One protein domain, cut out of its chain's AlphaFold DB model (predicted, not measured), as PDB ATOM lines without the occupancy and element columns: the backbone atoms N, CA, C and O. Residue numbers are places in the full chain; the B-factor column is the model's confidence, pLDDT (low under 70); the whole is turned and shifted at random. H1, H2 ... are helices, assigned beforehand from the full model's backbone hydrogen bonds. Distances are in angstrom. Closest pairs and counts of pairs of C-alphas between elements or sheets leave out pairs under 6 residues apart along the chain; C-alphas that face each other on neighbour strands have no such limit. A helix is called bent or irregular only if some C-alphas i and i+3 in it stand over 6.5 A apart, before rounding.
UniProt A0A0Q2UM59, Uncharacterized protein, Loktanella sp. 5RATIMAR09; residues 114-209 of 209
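Overview. This is residues 114 to 209 of the 209 residues of an uncharacterized protein of Loktanella sp. 5RATIMAR09 (UniProt A0A0Q2UM59). The longest helix, H4, is bent yet runs nearly straight along one side of the domain, with H1 running back along its arm H4b and H3 folded back on its arm H4a. H2 crosses over H4 from the end of H1 to H3, and H5 leads away, its residues 203 to 208 sticking out with Ser 209. The printed part has 96 residues with five named helices, H1 to H5 in order, and no named strand: class all helix, packing mostly crossed. It is compact, with a radius of gyration of the C-alphas of 13.6 A and spans of 39 by 27 by 19 A.

Along the chain. Find C-alpha 170 at (-42.546, 34.591, -17.025), where H4, residues 170 to 191, begins. By its hydrogen bonds it was assigned as one helix, but C-alphas 179 and 182 are 7.0 A apart; its arms are H4a, 170 to 179, and H4b, 182 to 191. H1 is residues 114 to 125, 16.2 A, from C-alpha 114 at (-60.920, 58.697, -16.614); H2 is 132 to 145, 19.8 A. H3, 148 to 155, is irregular, with C-alphas 149 and 152 7.8 A apart. H5, 196 to 208, runs 18.9 A to C-alpha 208 at (-36.422, 62.820, -32.783).

Arrangement. H4b touches H1, closest C-alphas Tyr 184 and Leu 120 at 6.2 A, opposite ways at a shallow tilt of 27 degrees. H4a and H3 form a helical hairpin, closest C-alphas Ala 170 and Leu 155 at 5.6 A, at a tilt of 36 degrees, only just steep. H2, about perpendicular to H4a at 88 degrees, is close but not clearly touching: the closest C-alphas, Val 139 and Ile 176, are 7.9 A apart. With residues 132 to 136 alone H2 touches H1, closest C-alphas Ala 132 and Ala 124 at 4.8 A. H2 and H5 are close but not clearly touching, closest C-alphas Gly 144 and Asn 197 at 6.0 A. Each O i to N i+4 pair is within hydrogen-bond range in H1, H2, H4a, H4b and H5; H3 has 0 of 4, but 3 of 5 O i to N i+3 pairs.

Size, cuts and confidence. The C-alphas of Gly 129 and Ser 209, the two farthest apart, are 41.5 A apart. The printed part has no cut; the link from H3 to H4, 14 residues, is long. Look for pLDDT under 70 at residues 159 to 167 and 209.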
ATOM      1  N   GLY A 114     -59.862  59.384 -17.369       90.88
ATOM      2  CA  GLY A 114     -60.920  58.697 -16.614       90.88
ATOM      3  C   GLY A 114     -61.407  57.405 -17.292       90.88
ATOM      4  O   GLY A 114     -61.316  56.335 -16.687       90.88
ATOM      5  N   PRO A 115     -61.890  57.468 -18.548       92.12
ATOM      6  CA  PRO A 115     -62.281  56.280 -19.309       92.12
ATOM      7  C   PRO A 115     -61.146  55.271 -19.526       92.12
ATOM      8  O   PRO A 115     -61.383  54.069 -19.409       92.12
ATOM      9  N   ALA A 116     -59.921  55.734 -19.800       91.19
ATOM     10  CA  ALA A 116     -58.751  54.868 -19.942       91.19
ATOM     11  C   ALA A 116     -58.482  54.090 -18.647       91.19
ATOM     12  O   ALA A 116     -58.383  52.862 -18.652       91.19
ATOM     13  N   ARG A 117     -58.483  54.785 -17.505       92.00
ATOM     14  CA  ARG A 117     -58.294  54.175 -16.188       92.00
ATOM     15  C   ARG A 117     -59.422  53.218 -15.819       92.00
ATOM     16  O   ARG A 117     -59.154  52.167 -15.236       92.00
ATOM     17  N   ALA A 118     -60.666  53.543 -16.169       94.06
ATOM     18  CA  ALA A 118     -61.803  52.648 -15.973       94.06
ATOM     19  C   ALA A 118     -61.650  51.364 -16.803       94.06
ATOM     20  O   ALA A 118     -61.852  50.269 -16.276       94.06
ATOM     21  N   ARG A 119     -61.216  51.476 -18.069       95.06
ATOM     22  CA  ARG A 119     -60.932  50.316 -18.926       95.06
ATOM     23  C   ARG A 119     -59.819  49.448 -18.349       95.06
ATOM     24  O   ARG A 119     -60.005  48.237 -18.244       95.06
ATOM     25  N   LEU A 120     -58.702  50.057 -17.953       95.06
ATOM     26  CA  LEU A 120     -57.578  49.344 -17.349       95.06
ATOM     27  C   LEU A 120     -58.000  48.635 -16.056       95.06
ATOM     28  O   LEU A 120     -57.694  47.462 -15.868       95.06
ATOM     29  N   SER A 121     -58.765  49.317 -15.201       95.50
ATOM     30  CA  SER A 121     -59.291  48.736 -13.959       95.50
ATOM     31  C   SER A 121     -60.240  47.564 -14.230       95.50
ATOM     32  O   SER A 121     -60.191  46.572 -13.512       95.50
ATOM     33  N   GLY A 122     -61.070  47.637 -15.276       96.75
ATOM     34  CA  GLY A 122     -61.968  46.546 -15.670       96.75
ATOM     35  C   GLY A 122     -61.229  45.303 -16.177       96.75
ATOM     36  O   GLY A 122     -61.575  44.183 -15.797       96.75
ATOM     37  N   LEU A 123     -60.179  45.495 -16.982       96.81
ATOM     38  CA  LEU A 123     -59.291  44.409 -17.416       96.81
ATOM     39  C   LEU A 123     -58.553  43.800 -16.218       96.81
ATOM     40  O   LEU A 123     -58.530  42.582 -16.061       96.81
ATOM     41  N   ALA A 124     -58.029  44.643 -15.325       96.06
ATOM     42  CA  ALA A 124     -57.329  44.194 -14.127       96.06
ATOM     43  C   ALA A 124     -58.239  43.435 -13.146       96.06
ATOM     44  O   ALA A 124     -57.800  42.466 -12.538       96.06
ATOM     45  N   ALA A 125     -59.505  43.840 -13.005       95.62
ATOM     46  CA  ALA A 125     -60.480  43.161 -12.151       95.62
ATOM     47  C   ALA A 125     -60.897  41.784 -12.694       95.62
ATOM     48  O   ALA A 125     -61.286  40.914 -11.921       95.62
ATOM     49  N   SER A 126     -60.811  41.593 -14.012       94.88
ATOM     50  CA  SER A 126     -61.132  40.325 -14.681       94.88
ATOM     51  C   SER A 126     -59.930  39.372 -14.744       94.88
ATOM     52  O   SER A 126     -60.067  38.230 -15.180       94.88
ATOM     53  N   PHE A 127     -58.745  39.831 -14.331       94.88
ATOM     54  CA  PHE A 127     -57.513  39.059 -14.381       94.88
ATOM     55  C   PHE A 127     -57.390  38.111 -13.185       94.88
ATOM     56  O   PHE A 127     -57.346  38.528 -12.027       94.88
ATOM     57  N   ASN A 128     -57.237  36.818 -13.464       91.44
ATOM     58  CA  ASN A 128     -57.055  35.809 -12.424       91.44
ATOM     59  C   ASN A 128     -55.579  35.662 -12.022       91.44
ATOM     60  O   ASN A 128     -54.731  35.338 -12.861       91.44
ATOM     61  N   GLY A 129     -55.290  35.805 -10.725       87.06
ATOM     62  CA  GLY A 129     -53.983  35.502 -10.123       87.06
ATOM     63  C   GLY A 129     -53.250  36.691  -9.496       87.06
ATOM     64  O   GLY A 129     -52.221  36.487  -8.857       87.06
ATOM     65  N   LEU A 130     -53.768  37.914  -9.638       89.69
ATOM     66  CA  LEU A 130     -53.237  39.117  -8.993       89.69
ATOM     67  C   LEU A 130     -54.376  40.003  -8.493       89.69
ATOM     68  O   LEU A 130     -55.477  39.986  -9.031       89.69
ATOM     69  N   GLU A 131     -54.095  40.799  -7.465       92.12
ATOM     70  CA  GLU A 131     -55.030  41.816  -6.994       92.12
ATOM     71  C   GLU A 131     -55.096  42.974  -8.005       92.12
ATOM     72  O   GLU A 131     -54.071  43.403  -8.547       92.12
ATOM     73  N   ALA A 132     -56.304  43.474  -8.280       93.38
ATOM     74  CA  ALA A 132     -56.537  44.433  -9.358       93.38
ATOM     75  C   ALA A 132     -55.729  45.729  -9.182       93.38
ATOM     76  O   ALA A 132     -55.130  46.218 -10.139       93.38
ATOM     77  N   SER A 133     -55.645  46.274  -7.964       92.12
ATOM     78  CA  SER A 133     -54.869  47.488  -7.699       92.12
ATOM     79  C   SER A 133     -53.369  47.276  -7.917       92.12
ATOM     80  O   SER A 133     -52.690  48.176  -8.419       92.12
ATOM     81  N   TYR A 134     -52.838  46.099  -7.571       90.75
ATOM     82  CA  TYR A 134     -51.463  45.721  -7.885       90.75
ATOM     83  C   TYR A 134     -51.236  45.684  -9.393       90.75
ATOM     84  O   TYR A 134     -50.279  46.285  -9.878       90.75
ATOM     85  N   LEU A 135     -52.132  45.029 -10.129       93.00
ATOM     86  CA  LEU A 135     -52.008  44.871 -11.571       93.00
ATOM     87  C   LEU A 135     -52.097  46.209 -12.315       93.00
ATOM     88  O   LEU A 135     -51.288  46.454 -13.204       93.00
ATOM     89  N   VAL A 136     -52.982  47.119 -11.898       93.50
ATOM     90  CA  VAL A 136     -53.027  48.492 -12.436       93.50
ATOM     91  C   VAL A 136     -51.673  49.191 -12.262       93.50
ATOM     92  O   VAL A 136     -51.119  49.693 -13.237       93.50
ATOM     93  N   ARG A 137     -51.083  49.158 -11.057       91.06
ATOM     94  CA  ARG A 137     -49.763  49.773 -10.790       91.06
ATOM     95  C   ARG A 137     -48.617  49.110 -11.552       91.06
ATOM     96  O   ARG A 137     -47.587  49.744 -11.800       91.06
ATOM     97  N   GLU A 138     -48.740  47.818 -11.835       90.19
ATOM     98  CA  GLU A 138     -47.767  47.059 -12.614       90.19
ATOM     99  C   GLU A 138     -47.843  47.437 -14.097       90.19
ATOM    100  O   GLU A 138     -46.809  47.687 -14.712       90.19
ATOM    101  N   VAL A 139     -49.051  47.570 -14.650       91.75
ATOM    102  CA  VAL A 139     -49.259  48.018 -16.033       91.75
ATOM    103  C   VAL A 139     -48.834  49.475 -16.213       91.75
ATOM    104  O   VAL A 139     -48.116  49.778 -17.160       91.75
ATOM    105  N   GLU A 140     -49.177  50.370 -15.283       89.94
ATOM    106  CA  GLU A 140     -48.712  51.767 -15.302       89.94
ATOM    107  C   GLU A 140     -47.177  51.860 -15.299       89.94
ATOM    108  O   GLU A 140     -46.593  52.671 -16.016       89.94
ATOM    109  N   TYR A 141     -46.513  51.001 -14.520       87.44
ATOM    110  CA  TYR A 141     -45.053  50.912 -14.497       87.44
ATOM    111  C   TYR A 141     -44.479  50.419 -15.820       87.44
ATOM    112  O   TYR A 141     -43.525  51.004 -16.330       87.44
ATOM    113  N   LEU A 142     -45.049  49.344 -16.354       89.50
ATOM    114  CA  LEU A 142     -44.633  48.736 -17.606       89.50
ATOM    115  C   LEU A 142     -44.748  49.748 -18.754       89.50
ATOM    116  O   LEU A 142     -43.764  49.984 -19.453       89.50
ATOM    117  N   LEU A 143     -45.892  50.425 -18.872       89.00
ATOM    118  CA  LEU A 143     -46.137  51.449 -19.893       89.00
ATOM    119  C   LEU A 143     -45.278  52.708 -19.704       89.00
ATOM    120  O   LEU A 143     -44.995  53.405 -20.672       89.00
ATOM    121  N   GLY A 144     -44.865  53.016 -18.472       86.06
ATOM    122  CA  GLY A 144     -43.951  54.126 -18.192       86.06
ATOM    123  C   GLY A 144     -42.471  53.787 -18.402       86.06
ATOM    124  O   GLY A 144     -41.644  54.695 -18.472       86.06
ATOM    125  N   ARG A 145     -42.111  52.497 -18.464       85.38
ATOM    126  CA  ARG A 145     -40.718  52.032 -18.569       85.38
ATOM    127  C   ARG A 145     -40.338  51.574 -19.971       85.38
ATOM    128  O   ARG A 145     -39.193  51.783 -20.369       85.38
ATOM    129  N   PHE A 146     -41.249  50.914 -20.675       88.00
ATOM    130  CA  PHE A 146     -40.978  50.308 -21.974       88.00
ATOM    131  C   PHE A 146     -41.713  51.064 -23.074       88.00
ATOM    132  O   PHE A 146     -42.880  51.426 -22.921       88.00
ATOM    133  N   ARG A 147     -41.029  51.272 -24.202       85.62
ATOM    134  CA  ARG A 147     -41.687  51.723 -25.429       85.62
ATOM    135  C   ARG A 147     -42.560  50.591 -25.998       85.62
ATOM    136  O   ARG A 147     -42.249  49.425 -25.733       85.62
ATOM    137  N   PRO A 148     -43.621  50.892 -26.771       84.38
ATOM    138  CA  PRO A 148     -44.502  49.877 -27.350       84.38
ATOM    139  C   PRO A 148     -43.754  48.797 -28.144       84.38
ATOM    140  O   PRO A 148     -44.098  47.622 -28.046       84.38
ATOM    141  N   GLU A 149     -42.686  49.171 -28.849       84.56
ATOM    142  CA  GLU A 149     -41.881  48.264 -29.681       84.56
ATOM    143  C   GLU A 149     -41.101  47.245 -28.834       84.56
ATOM    144  O   GLU A 149     -40.889  46.109 -29.253       84.56
ATOM    145  N   ASN A 150     -40.735  47.629 -27.607       87.75
ATOM    146  CA  ASN A 150     -39.887  46.848 -26.700       87.75
ATOM    147  C   ASN A 150     -40.667  46.324 -25.486       87.75
ATOM    148  O   ASN A 150     -40.093  45.910 -24.480       87.75
ATOM    149  N   ILE A 151     -41.998  46.335 -25.550       86.88
ATOM    150  CA  ILE A 151     -42.866  45.955 -24.431       86.88
ATOM    151  C   ILE A 151     -42.659  44.497 -23.989       86.88
ATOM    152  O   ILE A 151     -42.861  44.152 -22.825       86.88
ATOM    153  N   SER A 152     -42.195  43.645 -24.910       86.19
ATOM    154  CA  SER A 152     -41.881  42.236 -24.654       86.19
ATOM    155  C   SER A 152     -40.643  42.038 -23.771       86.19
ATOM    156  O   SER A 152     -40.539  40.997 -23.119       86.19
ATOM    157  N   ASP A 153     -39.762  43.038 -23.652       87.81
ATOM    158  CA  ASP A 153     -38.603  42.999 -22.744       87.81
ATOM    159  C   ASP A 153     -39.037  42.843 -21.281       87.81
ATOM    160  O   ASP A 153     -38.292  42.343 -20.434       87.81
ATOM    161  N   TYR A 154     -40.291  43.186 -20.971       85.88
ATOM    162  CA  TYR A 154     -40.902  42.911 -19.679       85.88
ATOM    163  C   TYR A 154     -40.764  41.441 -19.242       85.88
ATOM    164  O   TYR A 154     -40.628  41.163 -18.048       85.88
ATOM    165  N   LEU A 155     -40.749  40.490 -20.180       85.50
ATOM    166  CA  LEU A 155     -40.639  39.062 -19.875       85.50
ATOM    167  C   LEU A 155     -39.293  38.687 -19.242       85.50
ATOM    168  O   LEU A 155     -39.251  37.778 -18.413       85.50
ATOM    169  N   THR A 156     -38.216  39.392 -19.590       82.12
ATOM    170  CA  THR A 156     -36.836  39.012 -19.245       82.12
ATOM    171  C   THR A 156     -36.167  39.969 -18.261       82.12
ATOM    172  O   THR A 156     -35.211  39.581 -17.592       82.12
ATOM    173  N   VAL A 157     -36.675  41.197 -18.109       81.88
ATOM    174  CA  VAL A 157     -36.061  42.210 -17.238       81.88
ATOM    175  C   VAL A 157     -36.142  41.841 -15.752       81.88
ATOM    176  O   VAL A 157     -37.175  41.394 -15.234       81.88
ATOM    177  N   GLU A 158     -35.037  42.076 -15.043       73.06
ATOM    178  CA  GLU A 158     -34.946  41.915 -13.595       73.06
ATOM    179  C   GLU A 158     -35.781  42.983 -12.864       73.06
ATOM    180  O   GLU A 158     -35.729  44.179 -13.164       73.06
ATOM    181  N   ARG A 159     -36.579  42.551 -11.881       68.31
ATOM    182  CA  ARG A 159     -37.458  43.441 -11.109       68.31
ATOM    183  C   ARG A 159     -36.657  44.149 -10.017       68.31
ATOM    184  O   ARG A 159     -36.594  43.679  -8.885       68.31
ATOM    185  N   THR A 160     -36.082  45.306 -10.319       61.66
ATOM    186  CA  THR A 160     -35.371  46.112  -9.314       61.66
ATOM    187  C   THR A 160     -36.341  46.990  -8.510       61.66
ATOM    188  O   THR A 160     -37.081  47.787  -9.089       61.66
ATOM    189  N   GLY A 161     -36.320  46.892  -7.175       59.06
ATOM    190  CA  GLY A 161     -36.916  47.897  -6.275       59.06
ATOM    191  C   GLY A 161     -38.415  47.786  -5.950       59.06
ATOM    192  O   GLY A 161     -38.966  48.737  -5.404       59.06
ATOM    193  N   ARG A 162     -39.097  46.666  -6.246       62.47
ATOM    194  CA  ARG A 162     -40.547  46.488  -5.965       62.47
ATOM    195  C   ARG A 162     -40.904  45.407  -4.933       62.47
ATOM    196  O   ARG A 162     -42.060  45.013  -4.844       62.47
ATOM    197  N   GLY A 163     -39.932  44.970  -4.131       57.12
ATOM    198  CA  GLY A 163     -40.120  43.877  -3.173       57.12
ATOM    199  C   GLY A 163     -40.242  42.513  -3.864       57.12
ATOM    200  O   GLY A 163     -40.547  42.416  -5.051       57.12
ATOM    201  N   ALA A 164     -39.954  41.439  -3.128       55.09
ATOM    202  CA  ALA A 164     -39.910  40.076  -3.669       55.09
ATOM    203  C   ALA A 164     -41.299  39.470  -3.972       55.09
ATOM    204  O   ALA A 164     -41.379  38.358  -4.496       55.09
ATOM    205  N   LEU A 165     -42.388  40.172  -3.634       56.41
ATOM    206  CA  LEU A 165     -43.756  39.663  -3.695       56.41
ATOM    207  C   LEU A 165     -44.724  40.665  -4.344       56.41
ATOM    208  O   LEU A 165     -44.604  41.868  -4.101       56.41
ATOM    209  N   PRO A 166     -45.728  40.179  -5.095       65.50
ATOM    210  CA  PRO A 166     -45.880  38.807  -5.588       65.50
ATOM    211  C   PRO A 166     -44.806  38.458  -6.633       65.50
ATOM    212  O   PRO A 166     -44.333  39.315  -7.383       65.50
ATOM    213  N   ARG A 167     -44.400  37.184  -6.674       69.06
ATOM    214  CA  ARG A 167     -43.422  36.695  -7.650       69.06
ATOM    215  C   ARG A 167     -44.117  36.544  -9.002       69.06
ATOM    216  O   ARG A 167     -44.822  35.572  -9.233       69.06
ATOM    217  N   VAL A 168     -43.930  37.526  -9.878       74.50
ATOM    218  CA  VAL A 168     -44.466  37.492 -11.246       74.50
ATOM    219  C   VAL A 168     -43.480  36.741 -12.141       74.50
ATOM    220  O   VAL A 168     -42.488  37.316 -12.611       74.50
ATOM    221  N   ASP A 169     -43.720  35.440 -12.301       83.06
ATOM    222  CA  ASP A 169     -42.958  34.574 -13.204       83.06
ATOM    223  C   ASP A 169     -43.226  34.899 -14.684       83.06
ATOM    224  O   ASP A 169     -44.102  35.701 -15.014       83.06
ATOM    225  N   ALA A 170     -42.449  34.305 -15.593       84.38
ATOM    226  CA  ALA A 170     -42.546  34.591 -17.025       84.38
ATOM    227  C   ALA A 170     -43.945  34.300 -17.605       84.38
ATOM    228  O   ALA A 170     -44.420  35.054 -18.456       84.38
ATOM    229  N   ASN A 171     -44.628  33.262 -17.110       88.31
ATOM    230  CA  ASN A 171     -45.974  32.907 -17.558       88.31
ATOM    231  C   ASN A 171     -46.987  33.967 -17.122       88.31
ATOM    232  O   ASN A 171     -47.788  34.432 -17.933       88.31
ATOM    233  N   LEU A 172     -46.922  34.406 -15.863       89.12
ATOM    234  CA  LEU A 172     -47.786  35.460 -15.351       89.12
ATOM    235  C   LEU A 172     -47.519  36.788 -16.066       89.12
ATOM    236  O   LEU A 172     -48.465  37.485 -16.416       89.12
ATOM    237  N   ARG A 173     -46.254  37.114 -16.363       90.06
ATOM    238  CA  ARG A 173     -45.902  38.305 -17.154       90.06
ATOM    239  C   ARG A 173     -46.485  38.258 -18.560       90.06
ATOM    240  O   ARG A 173     -47.014  39.265 -19.022       90.06
ATOM    241  N   ARG A 174     -46.423  37.100 -19.225       92.75
ATOM    242  CA  ARG A 174     -47.027  36.917 -20.550       92.75
ATOM    243  C   ARG A 174     -48.538  37.119 -20.500       92.75
ATOM    244  O   ARG A 174     -49.066  37.883 -21.298       92.75
ATOM    245  N   ARG A 175     -49.205  36.543 -19.498       94.69
ATOM    246  CA  ARG A 175     -50.640  36.755 -19.265       94.69
ATOM    247  C   ARG A 175     -50.989  38.222 -19.016       94.69
ATOM    248  O   ARG A 175     -51.980  38.695 -19.549       94.69
ATOM    249  N   ILE A 176     -50.178  38.966 -18.258       94.06
ATOM    250  CA  ILE A 176     -50.384  40.415 -18.062       94.06
ATOM    251  C   ILE A 176     -50.350  41.155 -19.406       94.06
ATOM    252  O   ILE A 176     -51.200  42.011 -19.655       94.06
ATOM    253  N   LEU A 177     -49.392  40.820 -20.276       94.44
ATOM    254  CA  LEU A 177     -49.307  41.422 -21.605       94.44
ATOM    255  C   LEU A 177     -50.553  41.101 -22.444       94.44
ATOM    256  O   LEU A 177     -51.197  42.016 -22.955       94.44
ATOM    257  N   ASP A 178     -50.916  39.821 -22.527       94.81
ATOM    258  CA  ASP A 178     -51.973  39.324 -23.415       94.81
ATOM    259  C   ASP A 178     -53.389  39.660 -22.948       94.81
ATOM    260  O   ASP A 178     -54.242  40.011 -23.760       94.81
ATOM    261  N   GLU A 179     -53.655  39.571 -21.646       95.94
ATOM    262  CA  GLU A 179     -54.999  39.739 -21.083       95.94
ATOM    263  C   GLU A 179     -55.288  41.193 -20.680       95.94
ATOM    264  O   GLU A 179     -56.455  41.572 -20.558       95.94
ATOM    265  N   VAL A 180     -54.256  42.026 -20.479       96.25
ATOM    266  CA  VAL A 180     -54.427  43.397 -19.967       96.25
ATOM    267  C   VAL A 180     -53.752  44.450 -20.834       96.25
ATOM    268  O   VAL A 180     -54.439  45.358 -21.299       96.25
ATOM    269  N   VAL A 181     -52.441  44.360 -21.079       94.38
ATOM    270  CA  VAL A 181     -51.696  45.441 -21.755       94.38
ATOM    271  C   VAL A 181     -52.120  45.600 -23.212       94.38
ATOM    272  O   VAL A 181     -52.527  46.697 -23.595       94.38
ATOM    273  N   PHE A 182     -52.078  44.536 -24.018       94.56
ATOM    274  CA  PHE A 182     -52.464  44.624 -25.428       94.56
ATOM    275  C   PHE A 182     -53.950  44.957 -25.608       94.56
ATOM    276  O   PHE A 182     -54.245  45.867 -26.383       94.56
ATOM    277  N   PRO A 183     -54.902  44.355 -24.862       96.12
ATOM    278  CA  PRO A 183     -56.308  44.755 -24.938       96.12
ATOM    279  C   PRO A 183     -56.559  46.207 -24.516       96.12
ATOM    280  O   PRO A 183     -57.459  46.858 -25.053       96.12
ATOM    281  N   TYR A 184     -55.790  46.727 -23.555       95.06
ATOM    282  CA  TYR A 184     -55.844  48.134 -23.167       95.06
ATOM    283  C   TYR A 184     -55.324  49.042 -24.288       95.06
ATOM    284  O   TYR A 184     -56.023  49.973 -24.687       95.06
ATOM    285  N   GLN A 185     -54.140  48.755 -24.834       92.25
ATOM    286  CA  GLN A 185     -53.545  49.541 -25.918       92.25
ATOM    287  C   GLN A 185     -54.417  49.526 -27.178       92.25
ATOM    288  O   GLN A 185     -54.643  50.586 -27.762       92.25
ATOM    289  N   GLN A 186     -54.966  48.365 -27.546       93.62
ATOM    290  CA  GLN A 186     -55.888  48.239 -28.674       93.62
ATOM    291  C   GLN A 186     -57.144  49.088 -28.457       93.62
ATOM    292  O   GLN A 186     -57.518  49.862 -29.330       93.62
ATOM    293  N   TYR A 187     -57.749  49.026 -27.266       94.38
ATOM    294  CA  TYR A 187     -58.912  49.852 -26.940       94.38
ATOM    295  C   TYR A 187     -58.618  51.355 -27.067       94.38
ATOM    296  O   TYR A 187     -59.443  52.107 -27.586       94.38
ATOM    297  N   MET A 188     -57.450  51.802 -26.599       92.88
ATOM    298  CA  MET A 188     -57.036  53.203 -26.714       92.88
ATOM    299  C   MET A 188     -56.827  53.608 -28.179       92.88
ATOM    300  O   MET A 188     -57.286  54.677 -28.586       92.88
ATOM    301  N   ALA A 189     -56.203  52.735 -28.976       91.62
ATOM    302  CA  ALA A 189     -55.989  52.941 -30.404       91.62
ATOM    303  C   ALA A 189     -57.314  53.023 -31.181       91.62
ATOM    304  O   ALA A 189     -57.514  53.981 -31.927       91.62
ATOM    305  N   ASP A 190     -58.249  52.101 -30.938       94.19
ATOM    306  CA  ASP A 190     -59.570  52.065 -31.584       94.19
ATOM    307  C   ASP A 190     -60.394  53.329 -31.303       94.19
ATOM    308  O   ASP A 190     -61.205  53.760 -32.123       94.19
ATOM    309  N   LYS A 191     -60.206  53.932 -30.124       92.94
ATOM    310  CA  LYS A 191     -60.867  55.182 -29.733       92.94
ATOM    311  C   LYS A 191     -60.133  56.438 -30.197       92.94
ATOM    312  O   LYS A 191     -60.688  57.524 -30.063       92.94
ATOM    313  N   GLY A 192     -58.908  56.311 -30.706       91.25
ATOM    314  CA  GLY A 192     -58.048  57.452 -31.021       91.25
ATOM    315  C   GLY A 192     -57.633  58.261 -29.786       91.25
ATOM    316  O   GLY A 192     -57.292  59.435 -29.911       91.25
ATOM    317  N   TRP A 193     -57.679  57.662 -28.593       93.25
ATOM    318  CA  TRP A 193     -57.377  58.343 -27.335       93.25
ATOM    319  C   TRP A 193     -55.919  58.178 -26.934       93.25
ATOM    320  O   TRP A 193     -55.295  57.150 -27.199       93.25
ATOM    321  N   LEU A 194     -55.410  59.162 -26.195       90.56
ATOM    322  CA  LEU A 194     -54.143  59.055 -25.483       90.56
ATOM    323  C   LEU A 194     -54.352  59.001 -23.970       90.56
ATOM    324  O   LEU A 194     -55.287  59.589 -23.418       90.56
ATOM    325  N   ASP A 195     -53.422  58.329 -23.304       89.50
ATOM    326  CA  ASP A 195     -53.138  58.529 -21.889       89.50
ATOM    327  C   ASP A 195     -51.871  59.389 -21.715       89.50
ATOM    328  O   ASP A 195     -51.224  59.804 -22.683       89.50
ATOM    329  N   TRP A 196     -51.521  59.694 -20.465       88.06
ATOM    330  CA  TRP A 196     -50.369  60.543 -20.158       88.06
ATOM    331  C   TRP A 196     -49.019  59.916 -20.533       88.06
ATOM    332  O   TRP A 196     -48.089  60.657 -20.852       88.06
ATOM    333  N   ASN A 197     -48.908  58.585 -20.529       88.31
ATOM    334  CA  ASN A 197     -47.681  57.890 -20.920       88.31
ATOM    335  C   ASN A 197     -47.496  57.959 -22.439       88.31
ATOM    336  O   ASN A 197     -46.434  58.348 -22.923       88.31
ATOM    337  N   MET A 198     -48.556  57.677 -23.195       87.94
ATOM    338  CA  MET A 198     -48.546  57.749 -24.652       87.94
ATOM    339  C   MET A 198     -48.344  59.186 -25.148       87.94
ATOM    340  O   MET A 198     -47.662  59.396 -26.148       87.94
ATOM    341  N   LEU A 199     -48.865  60.188 -24.430       91.62
ATOM    342  CA  LEU A 199     -48.550  61.594 -24.699       91.62
ATOM    343  C   LEU A 199     -47.038  61.854 -24.615       91.62
ATOM    344  O   LEU A 199     -46.487  62.524 -25.485       91.62
ATOM    345  N   ALA A 200     -46.373  61.339 -23.576       90.50
ATOM    346  CA  ALA A 200     -44.940  61.535 -23.385       90.50
ATOM    347  C   ALA A 200     -44.112  60.851 -24.482       90.50
ATOM    348  O   ALA A 200     -43.169  61.454 -24.989       90.50
ATOM    349  N   LEU A 201     -44.494  59.631 -24.872       89.50
ATOM    350  CA  LEU A 201     -43.844  58.884 -25.950       89.50
ATOM    351  C   LEU A 201     -43.994  59.592 -27.299       89.50
ATOM    352  O   LEU A 201     -42.993  59.876 -27.943       89.50
ATOM    353  N   ARG A 202     -45.216  59.995 -27.670       89.25
ATOM    354  CA  ARG A 202     -45.445  60.736 -28.921       89.25
ATOM    355  C   ARG A 202     -44.702  62.066 -28.964       89.25
ATOM    356  O   ARG A 202     -44.212  62.457 -30.016       89.25
ATOM    357  N   ALA A 203     -44.625  62.763 -27.830       90.69
ATOM    358  CA  ALA A 203     -43.856  63.996 -27.742       90.69
ATOM    359  C   ALA A 203     -42.356  63.742 -27.944       90.69
ATOM    360  O   ALA A 203     -41.695  64.582 -28.541       90.69
ATOM    361  N   ALA A 204     -41.822  62.612 -27.472       89.00
ATOM    362  CA  ALA A 204     -40.434  62.230 -27.726       89.00
ATOM    363  C   ALA A 204     -40.207  61.895 -29.208       89.00
ATOM    364  O   ALA A 204     -39.292  62.443 -29.813       89.00
ATOM    365  N   ASP A 205     -41.082  61.089 -29.810       88.19
ATOM    366  CA  ASP A 205     -40.943  60.676 -31.213       88.19
ATOM    367  C   ASP A 205     -41.008  61.870 -32.182       88.19
ATOM    368  O   ASP A 205     -40.273  61.905 -33.163       88.19
ATOM    369  N   GLN A 206     -41.828  62.887 -31.884       87.50
ATOM    370  CA  GLN A 206     -41.899  64.125 -32.676       87.50
ATOM    371  C   GLN A 206     -40.635  65.000 -32.560       87.50
ATOM    372  O   GLN A 206     -40.400  65.851 -33.413       87.50
ATOM    373  N   LEU A 207     -39.850  64.864 -31.486       82.62
ATOM    374  CA  LEU A 207     -38.603  65.622 -31.309       82.62
ATOM    375  C   LEU A 207     -37.407  64.942 -31.979       82.62
ATOM    376  O   LEU A 207     -36.444  65.632 -32.311       82.62
ATOM    377  N   ASP A 208     -37.463  63.618 -32.132       77.94
ATOM    378  CA  ASP A 208     -36.422  62.820 -32.783       77.94
ATOM    379  C   ASP A 208     -36.552  62.831 -34.325       77.94
ATOM    380  O   ASP A 208     -35.593  62.481 -35.018       77.94
ATOM    381  N   SER A 209     -37.714  63.235 -34.858       61.88
ATOM    382  CA  SER A 209     -38.008  63.397 -36.296       61.88
ATOM    383  C   SER A 209     -37.644  64.775 -36.838       61.88
ATOM    384  O   SER A 209     -37.049  64.840 -37.937       61.88
TER     385      SER A 209